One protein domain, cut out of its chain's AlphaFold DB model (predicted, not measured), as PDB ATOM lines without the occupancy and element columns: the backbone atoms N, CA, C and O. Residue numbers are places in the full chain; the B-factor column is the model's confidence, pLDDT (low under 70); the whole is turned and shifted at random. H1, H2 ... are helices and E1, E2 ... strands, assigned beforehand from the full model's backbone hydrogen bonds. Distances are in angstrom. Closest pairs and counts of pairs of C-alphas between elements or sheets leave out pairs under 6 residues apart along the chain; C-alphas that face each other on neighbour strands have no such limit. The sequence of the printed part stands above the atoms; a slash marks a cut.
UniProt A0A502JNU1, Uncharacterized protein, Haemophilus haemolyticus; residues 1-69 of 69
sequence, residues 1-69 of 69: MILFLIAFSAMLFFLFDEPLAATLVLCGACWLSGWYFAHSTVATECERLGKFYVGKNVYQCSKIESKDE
ATOM      1  N   MET A   1      -7.830 -29.467 -54.323       63.06
ATOM      2  CA  MET A   1      -8.274 -30.199 -53.115       63.06
ATOM      3  C   MET A   1      -9.563 -29.614 -52.542       63.06
ATOM      4  O   MET A   1     -10.566 -30.300 -52.606       63.06
ATOM      5  N   ILE A   2      -9.604 -28.345 -52.108       64.06
ATOM      6  CA  ILE A   2     -10.829 -27.714 -51.555       64.06
ATOM      7  C   ILE A   2     -12.015 -27.746 -52.540       64.06
ATOM      8  O   ILE A   2     -13.087 -28.211 -52.181       64.06
ATOM      9  N   LEU A   3     -11.813 -27.351 -53.804       68.31
ATOM     10  CA  LEU A   3     -12.865 -27.402 -54.837       68.31
ATOM     11  C   LEU A   3     -13.374 -28.826 -55.113       68.31
ATOM     12  O   LEU A   3     -14.557 -29.021 -55.362       68.31
ATOM     13  N   PHE A   4     -12.489 -29.823 -55.022       73.69
ATOM     14  CA  PHE A   4     -12.847 -31.231 -55.192       73.69
ATOM     15  C   PHE A   4     -13.700 -31.728 -54.019       73.69
ATOM     16  O   PHE A   4     -14.698 -32.400 -54.233       73.69
ATOM     17  N   LEU A   5     -13.361 -31.328 -52.787       69.19
ATOM     18  CA  LEU A   5     -14.144 -31.644 -51.590       69.19
ATOM     19  C   LEU A   5     -15.524 -30.971 -51.606       69.19
ATOM     20  O   LEU A   5     -16.503 -31.603 -51.222       69.19
ATOM     21  N   ILE A   6     -15.623 -29.727 -52.093       73.69
ATOM     22  CA  ILE A   6     -16.905 -29.019 -52.251       73.69
ATOM     23  C   ILE A   6     -17.773 -29.702 -53.316       73.69
ATOM     24  O   ILE A   6     -18.950 -29.952 -53.073       73.69
ATOM     25  N   ALA A   7     -17.197 -30.051 -54.471       77.25
ATOM     26  CA  ALA A   7     -17.919 -30.743 -55.539       77.25
ATOM     27  C   ALA A   7     -18.375 -32.151 -55.118       77.25
ATOM     28  O   ALA A   7     -19.504 -32.547 -55.395       77.25
ATOM     29  N   PHE A   8     -17.520 -32.886 -54.406       77.75
ATOM     30  CA  PHE A   8     -17.833 -34.216 -53.890       77.75
ATOM     31  C   PHE A   8     -18.911 -34.160 -52.801       77.75
ATOM     32  O   PHE A   8     -19.857 -34.939 -52.837       77.75
ATOM     33  N   SER A   9     -18.835 -33.181 -51.895       72.06
ATOM     34  CA  SER A   9     -19.890 -32.881 -50.923       72.06
ATOM     35  C   SER A   9     -21.234 -32.622 -51.612       72.06
ATOM     36  O   SER A   9     -22.208 -33.308 -51.317       72.06
ATOM     37  N   ALA A  10     -21.283 -31.709 -52.590       77.19
ATOM     38  CA  ALA A  10     -22.511 -31.388 -53.319       77.19
ATOM     39  C   ALA A  10     -23.095 -32.602 -54.069       77.19
ATOM     40  O   ALA A  10     -24.305 -32.809 -54.038       77.19
ATOM     41  N   MET A  11     -22.246 -33.430 -54.692       81.00
ATOM     42  CA  MET A  11     -22.666 -34.685 -55.327       81.00
ATOM     43  C   MET A  11     -23.278 -35.659 -54.311       81.00
ATOM     44  O   MET A  11     -24.312 -36.257 -54.590       81.00
ATOM     45  N   LEU A  12     -22.674 -35.813 -53.131       75.69
ATOM     46  CA  LEU A  12     -23.192 -36.701 -52.088       75.69
ATOM     47  C   LEU A  12     -24.513 -36.191 -51.497       75.69
ATOM     48  O   LEU A  12     -25.417 -36.991 -51.282       75.69
ATOM     49  N   PHE A  13     -24.668 -34.881 -51.297       73.12
ATOM     50  CA  PHE A  13     -25.952 -34.301 -50.890       73.12
ATOM     51  C   PHE A  13     -27.064 -34.609 -51.902       73.12
ATOM     52  O   PHE A  13     -28.156 -34.990 -51.497       73.12
ATOM     53  N   PHE A  14     -26.770 -34.519 -53.202       75.19
ATOM     54  CA  PHE A  14     -27.716 -34.872 -54.267       75.19
ATOM     55  C   PHE A  14     -28.040 -36.372 -54.348       75.19
ATOM     56  O   PHE A  14     -29.112 -36.729 -54.824       75.19
ATOM     57  N   LEU A  15     -27.115 -37.249 -53.949       73.69
ATOM     58  CA  LEU A  15     -27.285 -38.703 -54.059       73.69
ATOM     59  C   LEU A  15     -28.043 -39.321 -52.885       73.69
ATOM     60  O   LEU A  15     -28.678 -40.358 -53.066       73.69
ATOM     61  N   PHE A  16     -27.920 -38.747 -51.688       70.69
ATOM     62  CA  PHE A  16     -28.394 -39.401 -50.473       70.69
ATOM     63  C   PHE A  16     -29.686 -38.812 -49.899       70.69
ATOM     64  O   PHE A  16     -30.300 -39.519 -49.107       70.69
ATOM     65  N   ASP A  17     -30.077 -37.567 -50.227       72.69
ATOM     66  CA  ASP A  17     -31.182 -36.785 -49.605       72.69
ATOM     67  C   ASP A  17     -31.164 -36.722 -48.051       72.69
ATOM     68  O   ASP A  17     -31.915 -35.978 -47.428       72.69
ATOM     69  N   GLU A  18     -30.237 -37.441 -47.414       76.25
ATOM     70  CA  GLU A  18     -30.063 -37.620 -45.984       76.25
ATOM     71  C   GLU A  18     -28.671 -37.100 -45.585       76.25
ATOM     72  O   GLU A  18     -27.641 -37.746 -45.839       76.25
ATOM     73  N   PRO A  19     -28.601 -35.923 -44.937       78.44
ATOM     74  CA  PRO A  19     -27.344 -35.226 -44.662       78.44
ATOM     75  C   PRO A  19     -26.430 -36.016 -43.714       78.44
ATOM     76  O   PRO A  19     -25.202 -35.890 -43.765       78.44
ATOM     77  N   LEU A  20     -27.018 -36.866 -42.866       83.50
ATOM     78  CA  LEU A  20     -26.292 -37.734 -41.945       83.50
ATOM     79  C   LEU A  20     -25.455 -38.775 -42.703       83.50
ATOM     80  O   LEU A  20     -24.268 -38.934 -42.419       83.50
ATOM     81  N   ALA A  21     -26.048 -39.451 -43.692       81.00
ATOM     82  CA  ALA A  21     -25.369 -40.484 -44.471       81.00
ATOM     83  C   ALA A  21     -24.203 -39.899 -45.282       81.00
ATOM     84  O   ALA A  21     -23.088 -40.418 -45.224       81.00
ATOM     85  N   ALA A  22     -24.427 -38.766 -45.958       80.50
ATOM     86  CA  ALA A  22     -23.385 -38.065 -46.707       80.50
ATOM     87  C   ALA A  22     -22.211 -37.637 -45.806       80.50
ATOM     88  O   ALA A  22     -21.047 -37.815 -46.171       80.50
ATOM     89  N   THR A  23     -22.503 -37.139 -44.599       82.69
ATOM     90  CA  THR A  23     -21.476 -36.749 -43.620       82.69
ATOM     91  C   THR A  23     -20.649 -37.947 -43.162       82.69
ATOM     92  O   THR A  23     -19.421 -37.868 -43.128       82.69
ATOM     93  N   LEU A  24     -21.291 -39.075 -42.846       87.12
ATOM     94  CA  LEU A  24     -20.590 -40.293 -42.431       87.12
ATOM     95  C   LEU A  24     -19.676 -40.831 -43.538       87.12
ATOM     96  O   LEU A  24     -18.529 -41.188 -43.263       87.12
ATOM     97  N   VAL A  25     -20.146 -40.826 -44.789       85.19
ATOM     98  CA  VAL A  25     -19.349 -41.232 -45.956       85.19
ATOM     99  C   VAL A  25     -18.141 -40.314 -46.146       85.19
ATOM    100  O   VAL A  25     -17.024 -40.806 -46.300       85.19
ATOM    101  N   LEU A  26     -18.330 -38.992 -46.084       83.81
ATOM    102  CA  LEU A  26     -17.238 -38.018 -46.191       83.81
ATOM    103  C   LEU A  26     -16.199 -38.195 -45.083       83.81
ATOM    104  O   LEU A  26     -15.003 -38.248 -45.367       83.81
ATOM    105  N   CYS A  27     -16.643 -38.320 -43.833       87.31
ATOM    106  CA  CYS A  27     -15.761 -38.538 -42.690       87.31
ATOM    107  C   CYS A  27     -14.957 -39.834 -42.842       87.31
ATOM    108  O   CYS A  27     -13.738 -39.818 -42.673       87.31
ATOM    109  N   GLY A  28     -15.613 -40.935 -43.222       89.31
ATOM    110  CA  GLY A  28     -14.952 -42.216 -43.464       89.31
ATOM    111  C   GLY A  28     -13.927 -42.142 -44.598       89.31
ATOM    112  O   GLY A  28     -12.792 -42.586 -44.435       89.31
ATOM    113  N   ALA A  29     -14.287 -41.517 -45.722       87.00
ATOM    114  CA  ALA A  29     -13.398 -41.358 -46.869       87.00
ATOM    115  C   ALA A  29     -12.171 -40.490 -46.541       87.00
ATOM    116  O   ALA A  29     -11.040 -40.867 -46.860       87.00
ATOM    117  N   CYS A  30     -12.364 -39.354 -45.869       87.81
ATOM    118  CA  CYS A  30     -11.272 -38.476 -45.440       87.81
ATOM    119  C   CYS A  30     -10.352 -39.163 -44.422       87.81
ATOM    120  O   CYS A  30      -9.131 -39.045 -44.522       87.81
ATOM    121  N   TRP A  31     -10.919 -39.914 -43.474       90.19
ATOM    122  CA  TRP A  31     -10.143 -40.666 -42.489       90.19
ATOM    123  C   TRP A  31      -9.263 -41.732 -43.149       90.19
ATOM    124  O   TRP A  31      -8.051 -41.756 -42.936       90.19
ATOM    125  N   LEU A  32      -9.855 -42.585 -43.992       92.19
ATOM    126  CA  LEU A  32      -9.141 -43.679 -44.656       92.19
ATOM    127  C   LEU A  32      -8.078 -43.165 -45.630       92.19
ATOM    128  O   LEU A  32      -6.957 -43.672 -45.639       92.19
ATOM    129  N   SER A  33      -8.402 -42.140 -46.421       90.25
ATOM    130  CA  SER A  33      -7.446 -41.545 -47.363       90.25
ATOM    131  C   SER A  33      -6.280 -40.859 -46.647       90.25
ATOM    132  O   SER A  33      -5.129 -41.064 -47.034       90.25
ATOM    133  N   GLY A  34      -6.550 -40.112 -45.571       89.81
ATOM    134  CA  GLY A  34      -5.516 -39.495 -44.743       89.81
ATOM    135  C   GLY A  34      -4.601 -40.532 -44.093       89.81
ATOM    136  O   GLY A  34      -3.377 -40.403 -44.160       89.81
ATOM    137  N   TRP A  35      -5.182 -41.597 -43.531       94.56
ATOM    138  CA  TRP A  35      -4.427 -42.708 -42.951       94.56
ATOM    139  C   TRP A  35      -3.521 -43.382 -43.987       94.56
ATOM    140  O   TRP A  35      -2.325 -43.551 -43.734       94.56
ATOM    141  N   TYR A  36      -4.068 -43.715 -45.159       95.44
ATOM    142  CA  TYR A  36      -3.332 -44.377 -46.235       95.44
ATOM    143  C   TYR A  36      -2.171 -43.516 -46.743       95.44
ATOM    144  O   TYR A  36      -1.037 -43.990 -46.827       95.44
ATOM    145  N   PHE A  37      -2.424 -42.235 -47.024       94.38
ATOM    146  CA  PHE A  37      -1.400 -41.318 -47.523       94.38
ATOM    147  C   PHE A  37      -0.269 -41.111 -46.510       94.38
ATOM    148  O   PHE A  37       0.905 -41.141 -46.882       94.38
ATOM    149  N   ALA A  38      -0.606 -40.944 -45.225       91.81
ATOM    150  CA  ALA A  38       0.384 -40.785 -44.167       91.81
ATOM    151  C   ALA A  38       1.280 -42.027 -44.040       91.81
ATOM    152  O   ALA A  38       2.503 -41.897 -44.057       91.81
ATOM    153  N   HIS A  39       0.694 -43.228 -43.985       93.12
ATOM    154  CA  HIS A  39       1.469 -44.466 -43.863       93.12
ATOM    155  C   HIS A  39       2.308 -44.747 -45.108       93.12
ATOM    156  O   HIS A  39       3.470 -45.126 -44.977       93.12
ATOM    157  N   SER A  40       1.767 -44.508 -46.306       93.69
ATOM    158  CA  SER A  40       2.528 -44.671 -47.545       93.69
ATOM    159  C   SER A  40       3.695 -43.692 -47.619       93.69
ATOM    160  O   SER A  40       4.794 -44.097 -47.977       93.69
ATOM    161  N   THR A  41       3.491 -42.425 -47.250       93.94
ATOM    162  CA  THR A  41       4.566 -41.421 -47.253       93.94
ATOM    163  C   THR A  41       5.666 -41.804 -46.270       93.94
ATOM    164  O   THR A  41       6.840 -41.787 -46.624       93.94
ATOM    165  N   VAL A  42       5.296 -42.200 -45.047       92.94
ATOM    166  CA  VAL A  42       6.248 -42.679 -44.038       92.94
ATOM    167  C   VAL A  42       7.020 -43.892 -44.569       92.94
ATOM    168  O   VAL A  42       8.243 -43.895 -44.502       92.94
ATOM    169  N   ALA A  43       6.353 -44.886 -45.159       93.00
ATOM    170  CA  ALA A  43       7.017 -46.068 -45.712       93.00
ATOM    171  C   ALA A  43       7.992 -45.722 -46.852       93.00
ATOM    172  O   ALA A  43       9.149 -46.135 -46.809       93.00
ATOM    173  N   THR A  44       7.558 -44.921 -47.829       93.75
ATOM    174  CA  THR A  44       8.387 -44.511 -48.972       93.75
ATOM    175  C   THR A  44       9.595 -43.688 -48.534       93.75
ATOM    176  O   THR A  44      10.716 -43.942 -48.974       93.75
ATOM    177  N   GLU A  45       9.406 -42.721 -47.638       93.62
ATOM    178  CA  GLU A  45      10.515 -41.909 -47.135       93.62
ATOM    179  C   GLU A  45      11.454 -42.715 -46.234       93.62
ATOM    180  O   GLU A  45      12.668 -42.498 -46.266       93.62
ATOM    181  N   CYS A  46      10.928 -43.694 -45.493       93.50
ATOM    182  CA  CYS A  46      11.756 -44.636 -44.752       93.50
ATOM    183  C   CYS A  46      12.653 -45.454 -45.676       93.50
ATOM    184  O   CYS A  46      13.849 -45.561 -45.432       93.50
ATOM    185  N   GLU A  47      12.094 -46.009 -46.748       92.56
ATOM    186  CA  GLU A  47      12.844 -46.795 -47.727       92.56
ATOM    187  C   GLU A  47      13.915 -45.947 -48.428       92.56
ATOM    188  O   GLU A  47      15.027 -46.410 -48.673       92.56
ATOM    189  N   ARG A  48      13.616 -44.668 -48.683       93.56
ATOM    190  CA  ARG A  48      14.519 -43.737 -49.369       93.56
ATOM    191  C   ARG A  48      15.658 -43.211 -48.490       93.56
ATOM    192  O   ARG A  48      16.767 -43.022 -48.984       93.56
ATOM    193  N   LEU A  49      15.384 -42.889 -47.224       94.56
ATOM    194  CA  LEU A  49      16.330 -42.197 -46.334       94.56
ATOM    195  C   LEU A  49      16.835 -43.052 -45.167       94.56
ATOM    196  O   LEU A  49      17.867 -42.717 -44.581       94.56
ATOM    197  N   GLY A  50      16.087 -44.081 -44.768       94.19
ATOM    198  CA  GLY A  50      16.321 -44.873 -43.556       94.19
ATOM    199  C   GLY A  50      16.106 -44.108 -42.243       94.19
ATOM    200  O   GLY A  50      16.494 -44.587 -41.175       94.19
ATOM    201  N   LYS A  51      15.555 -42.884 -42.295       93.00
ATOM    202  CA  LYS A  51      15.368 -42.016 -41.122       93.00
ATOM    203  C   LYS A  51      14.325 -40.913 -41.320       93.00
ATOM    204  O   LYS A  51      14.138 -40.415 -42.425       93.00
ATOM    205  N   PHE A  52      13.746 -40.464 -40.208       90.88
ATOM    206  CA  PHE A  52      12.822 -39.334 -40.111       90.88
ATOM    207  C   PHE A  52      13.361 -38.245 -39.188       90.88
ATOM    208  O   PHE A  52      14.036 -38.525 -38.198       90.88
ATOM    209  N   TYR A  53      13.007 -36.997 -39.481       91.06
ATOM    210  CA  TYR A  53      13.418 -35.824 -38.717       91.06
ATOM    211  C   TYR A  53      12.190 -35.188 -38.060       91.06
ATOM    212  O   TYR A  53      11.267 -34.777 -38.760       91.06
ATOM    213  N   VAL A  54      12.170 -35.090 -36.728       92.31
ATOM    214  CA  VAL A  54      11.074 -34.457 -35.975       92.31
ATOM    215  C   VAL A  54      11.661 -33.418 -35.024       92.31
ATOM    216  O   VAL A  54      12.209 -33.738 -33.966       92.31
ATOM    217  N   GLY A  55      11.580 -32.148 -35.423       92.56
ATOM    218  CA  GLY A  55      12.245 -31.056 -34.716       92.56
ATOM    219  C   GLY A  55      13.762 -31.249 -34.715       92.56
ATOM    220  O   GLY A  55      14.393 -31.203 -35.765       92.56
ATOM    221  N   LYS A  56      14.346 -31.471 -33.531       95.25
ATOM    222  CA  LYS A  56      15.785 -31.754 -33.361       95.25
ATOM    223  C   LYS A  56      16.104 -33.253 -33.281       95.25
ATOM    224  O   LYS A  56      17.273 -33.616 -33.194       95.25
ATOM    225  N   ASN A  57      15.084 -34.110 -33.284       95.50
ATOM    226  CA  ASN A  57      15.236 -35.551 -33.120       95.50
ATOM    227  C   ASN A  57      15.339 -36.241 -34.480       95.50
ATOM    228  O   ASN A  57      14.632 -35.882 -35.425       95.50
ATOM    229  N   VAL A  58      16.191 -37.262 -34.554       95.50
ATOM    230  CA  VAL A  58      16.331 -38.134 -35.722       95.50
ATOM    231  C   VAL A  58      15.916 -39.541 -35.314       95.50
ATOM    232  O   VAL A  58      16.494 -40.114 -34.393       95.50
ATOM    233  N   TYR A  59      14.922 -40.090 -36.001       94.31
ATOM    234  CA  TYR A  59      14.430 -41.450 -35.807       94.31
ATOM    235  C   TYR A  59      14.952 -42.316 -36.941       94.31
ATOM    236  O   TYR A  59      14.811 -41.937 -38.098       94.31
ATOM    237  N   GLN A  60      15.550 -43.461 -36.634       94.75
ATOM    238  CA  GLN A  60      15.909 -44.447 -37.650       94.75
ATOM    239  C   GLN A  60      14.732 -45.381 -37.900       94.75
ATOM    240  O   GLN A  60      13.952 -45.668 -36.992       94.75
ATOM    241  N   CYS A  61      14.608 -45.848 -39.133       93.12
ATOM    242  CA  CYS A  61      13.574 -46.789 -39.514       93.12
ATOM    243  C   CYS A  61      14.141 -47.803 -40.509       93.12
ATOM    244  O   CYS A  61      15.042 -47.498 -41.292       93.12
ATOM    245  N   SER A  62      13.614 -49.019 -40.463       90.50
ATOM    246  CA  SER A  62      13.956 -50.091 -41.387       90.50
ATOM    247  C   SER A  62      12.695 -50.860 -41.751       90.50
ATOM    248  O   SER A  62      11.790 -51.035 -40.930       90.50
ATOM    249  N   LYS A  63      12.629 -51.319 -43.000       88.94
ATOM    250  CA  LYS A  63      11.601 -52.264 -43.420       88.94
ATOM    251  C   LYS A  63      11.877 -53.596 -42.730       88.94
ATOM    252  O   LYS A  63      12.995 -54.104 -42.788       88.94
ATOM    253  N   ILE A  64      10.866 -54.150 -42.071       87.88
ATOM    254  CA  ILE A  64      10.945 -55.507 -41.538       87.88
ATOM    255  C   ILE A  64      10.724 -56.442 -42.723       87.88
ATOM    256  O   ILE A  64       9.607 -56.558 -43.223       87.88
ATOM    257  N   GLU A  65      11.793 -57.064 -43.205       83.31
ATOM    258  CA  GLU A  65      11.669 -58.221 -44.083       83.31
ATOM    259  C   GLU A  65      11.246 -59.394 -43.200       83.31
ATOM    260  O   GLU A  65      11.962 -59.767 -42.265       83.31
ATOM    261  N   SER A  66      10.050 -59.939 -43.428       75.62
ATOM    262  CA  SER A  66       9.726 -61.249 -42.877       75.62
ATOM    263  C   SER A  66      10.755 -62.214 -43.449       75.62
ATOM    264  O   SER A  66      10.830 -62.379 -44.665       75.62
ATOM    265  N   LYS A  67      11.584 -62.810 -42.589       62.50
ATOM    266  CA  LYS A  67      12.325 -63.997 -42.995       62.50
ATOM    267  C   LYS A  67      11.269 -65.033 -43.359       62.50
ATOM    268  O   LYS A  67      10.537 -65.474 -42.476       62.50
ATOM    269  N   ASP A  68      11.157 -65.344 -44.642       61.53
ATOM    270  CA  ASP A  68      10.561 -66.596 -45.080       61.53
ATOM    271  C   ASP A  68      11.471 -67.707 -44.516       61.53
ATOM    272  O   ASP A  68      12.513 -68.018 -45.094       61.53
ATOM    273  N   GLU A  69      11.156 -68.184 -43.308       50.66
ATOM    274  CA  GLU A  69      11.659 -69.453 -42.759       50.66
ATOM    275  C   GLU A  69      10.772 -70.610 -43.224       50.66
ATOM    276  O   GLU A  69       9.527 -70.476 -43.147       50.66
TER     277      GLU A  69
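AT A GLANCE: This is residues 1 to 69 of the 69 residues of an uncharacterized protein of Haemophilus haemolyticus (UniProt A0A502JNU1). One long helix, H2, makes the longest axis of an open, extended model; at its first end the shorter helix H1 folds back beside it as a V-shaped helical hairpin, and at its other end stands a small hairpin of two strands, E1 and E2. After E2 the last residues run off as a tail to the other side of the end of H2, and residues 64 to 69 of it stick out free. The printed part has 69 residues, with two named helices and then two named strands, in the order H1, H2, E1, E2; the sheet, E1 - E2, is antiparallel and the class is mostly helix. The whole is extended, with a radius of gyration of the C-alphas of 18.8 A, and flat, spanning 51 by 38 by 16 A.

IN THESE COORDINATES: Find C-alpha 2 at (-10.829, -27.714, -51.555); there H1 begins, and it holds residues 2 to 16, 21.1 A from first to last C-alpha. H2 follows with residues 19 to 49; go from C-alpha 19 at (-27.344, -35.226, -44.662) to C-alpha 49 at (16.330, -42.197, -46.334), 44.3 A away. Next come E1, residues 51 to 54, and E2, residues 57 to 60, which ends at C-alpha 60 at (15.909, -44.447, -37.650).

HOW THE PARTS SIT: Look first at the helical hairpin of H1 and H2, joined by a tight link. They touch, and the closest C-alphas are those of Leu 12 and Ala 22, 5.6 A apart. They run opposite ways at a steep tilt of 39 degrees, and H2 touches H1 with residues 19 to 26 alone. In H1 and H2 every O i to N i+4 pair is within hydrogen-bond range. At the other end of H2 a tight link leads to E1; the closest C-alphas of H2 and E1 are those of Cys 46 and Phe 52, 7.1 A apart. H2 and E2 are only just apart, with their closest C-alphas 8.2 A from each other. E1 and E2 form a hairpin with a tight link, antiparallel at 157 degrees; look for N 52 and O 59, 2.8 A apart, and N 54 and O 57, 2.9 A apart, within hydrogen-bond range. H1 is apart from E1 and from E2.

THE WHOLE: The two C-alphas farthest apart are those of Asp 17 and Glu 69, at 54.3 A. The printed part has no cut, and none of the links between named elements is long. Residues 15 to 20, 31 to 41 of H2, 53 to 58 and 64 to 69 stand free. The mean pLDDT of the printed part is 84.3; look for values under 70 at residues 1 to 3, 5 and 67 to 69.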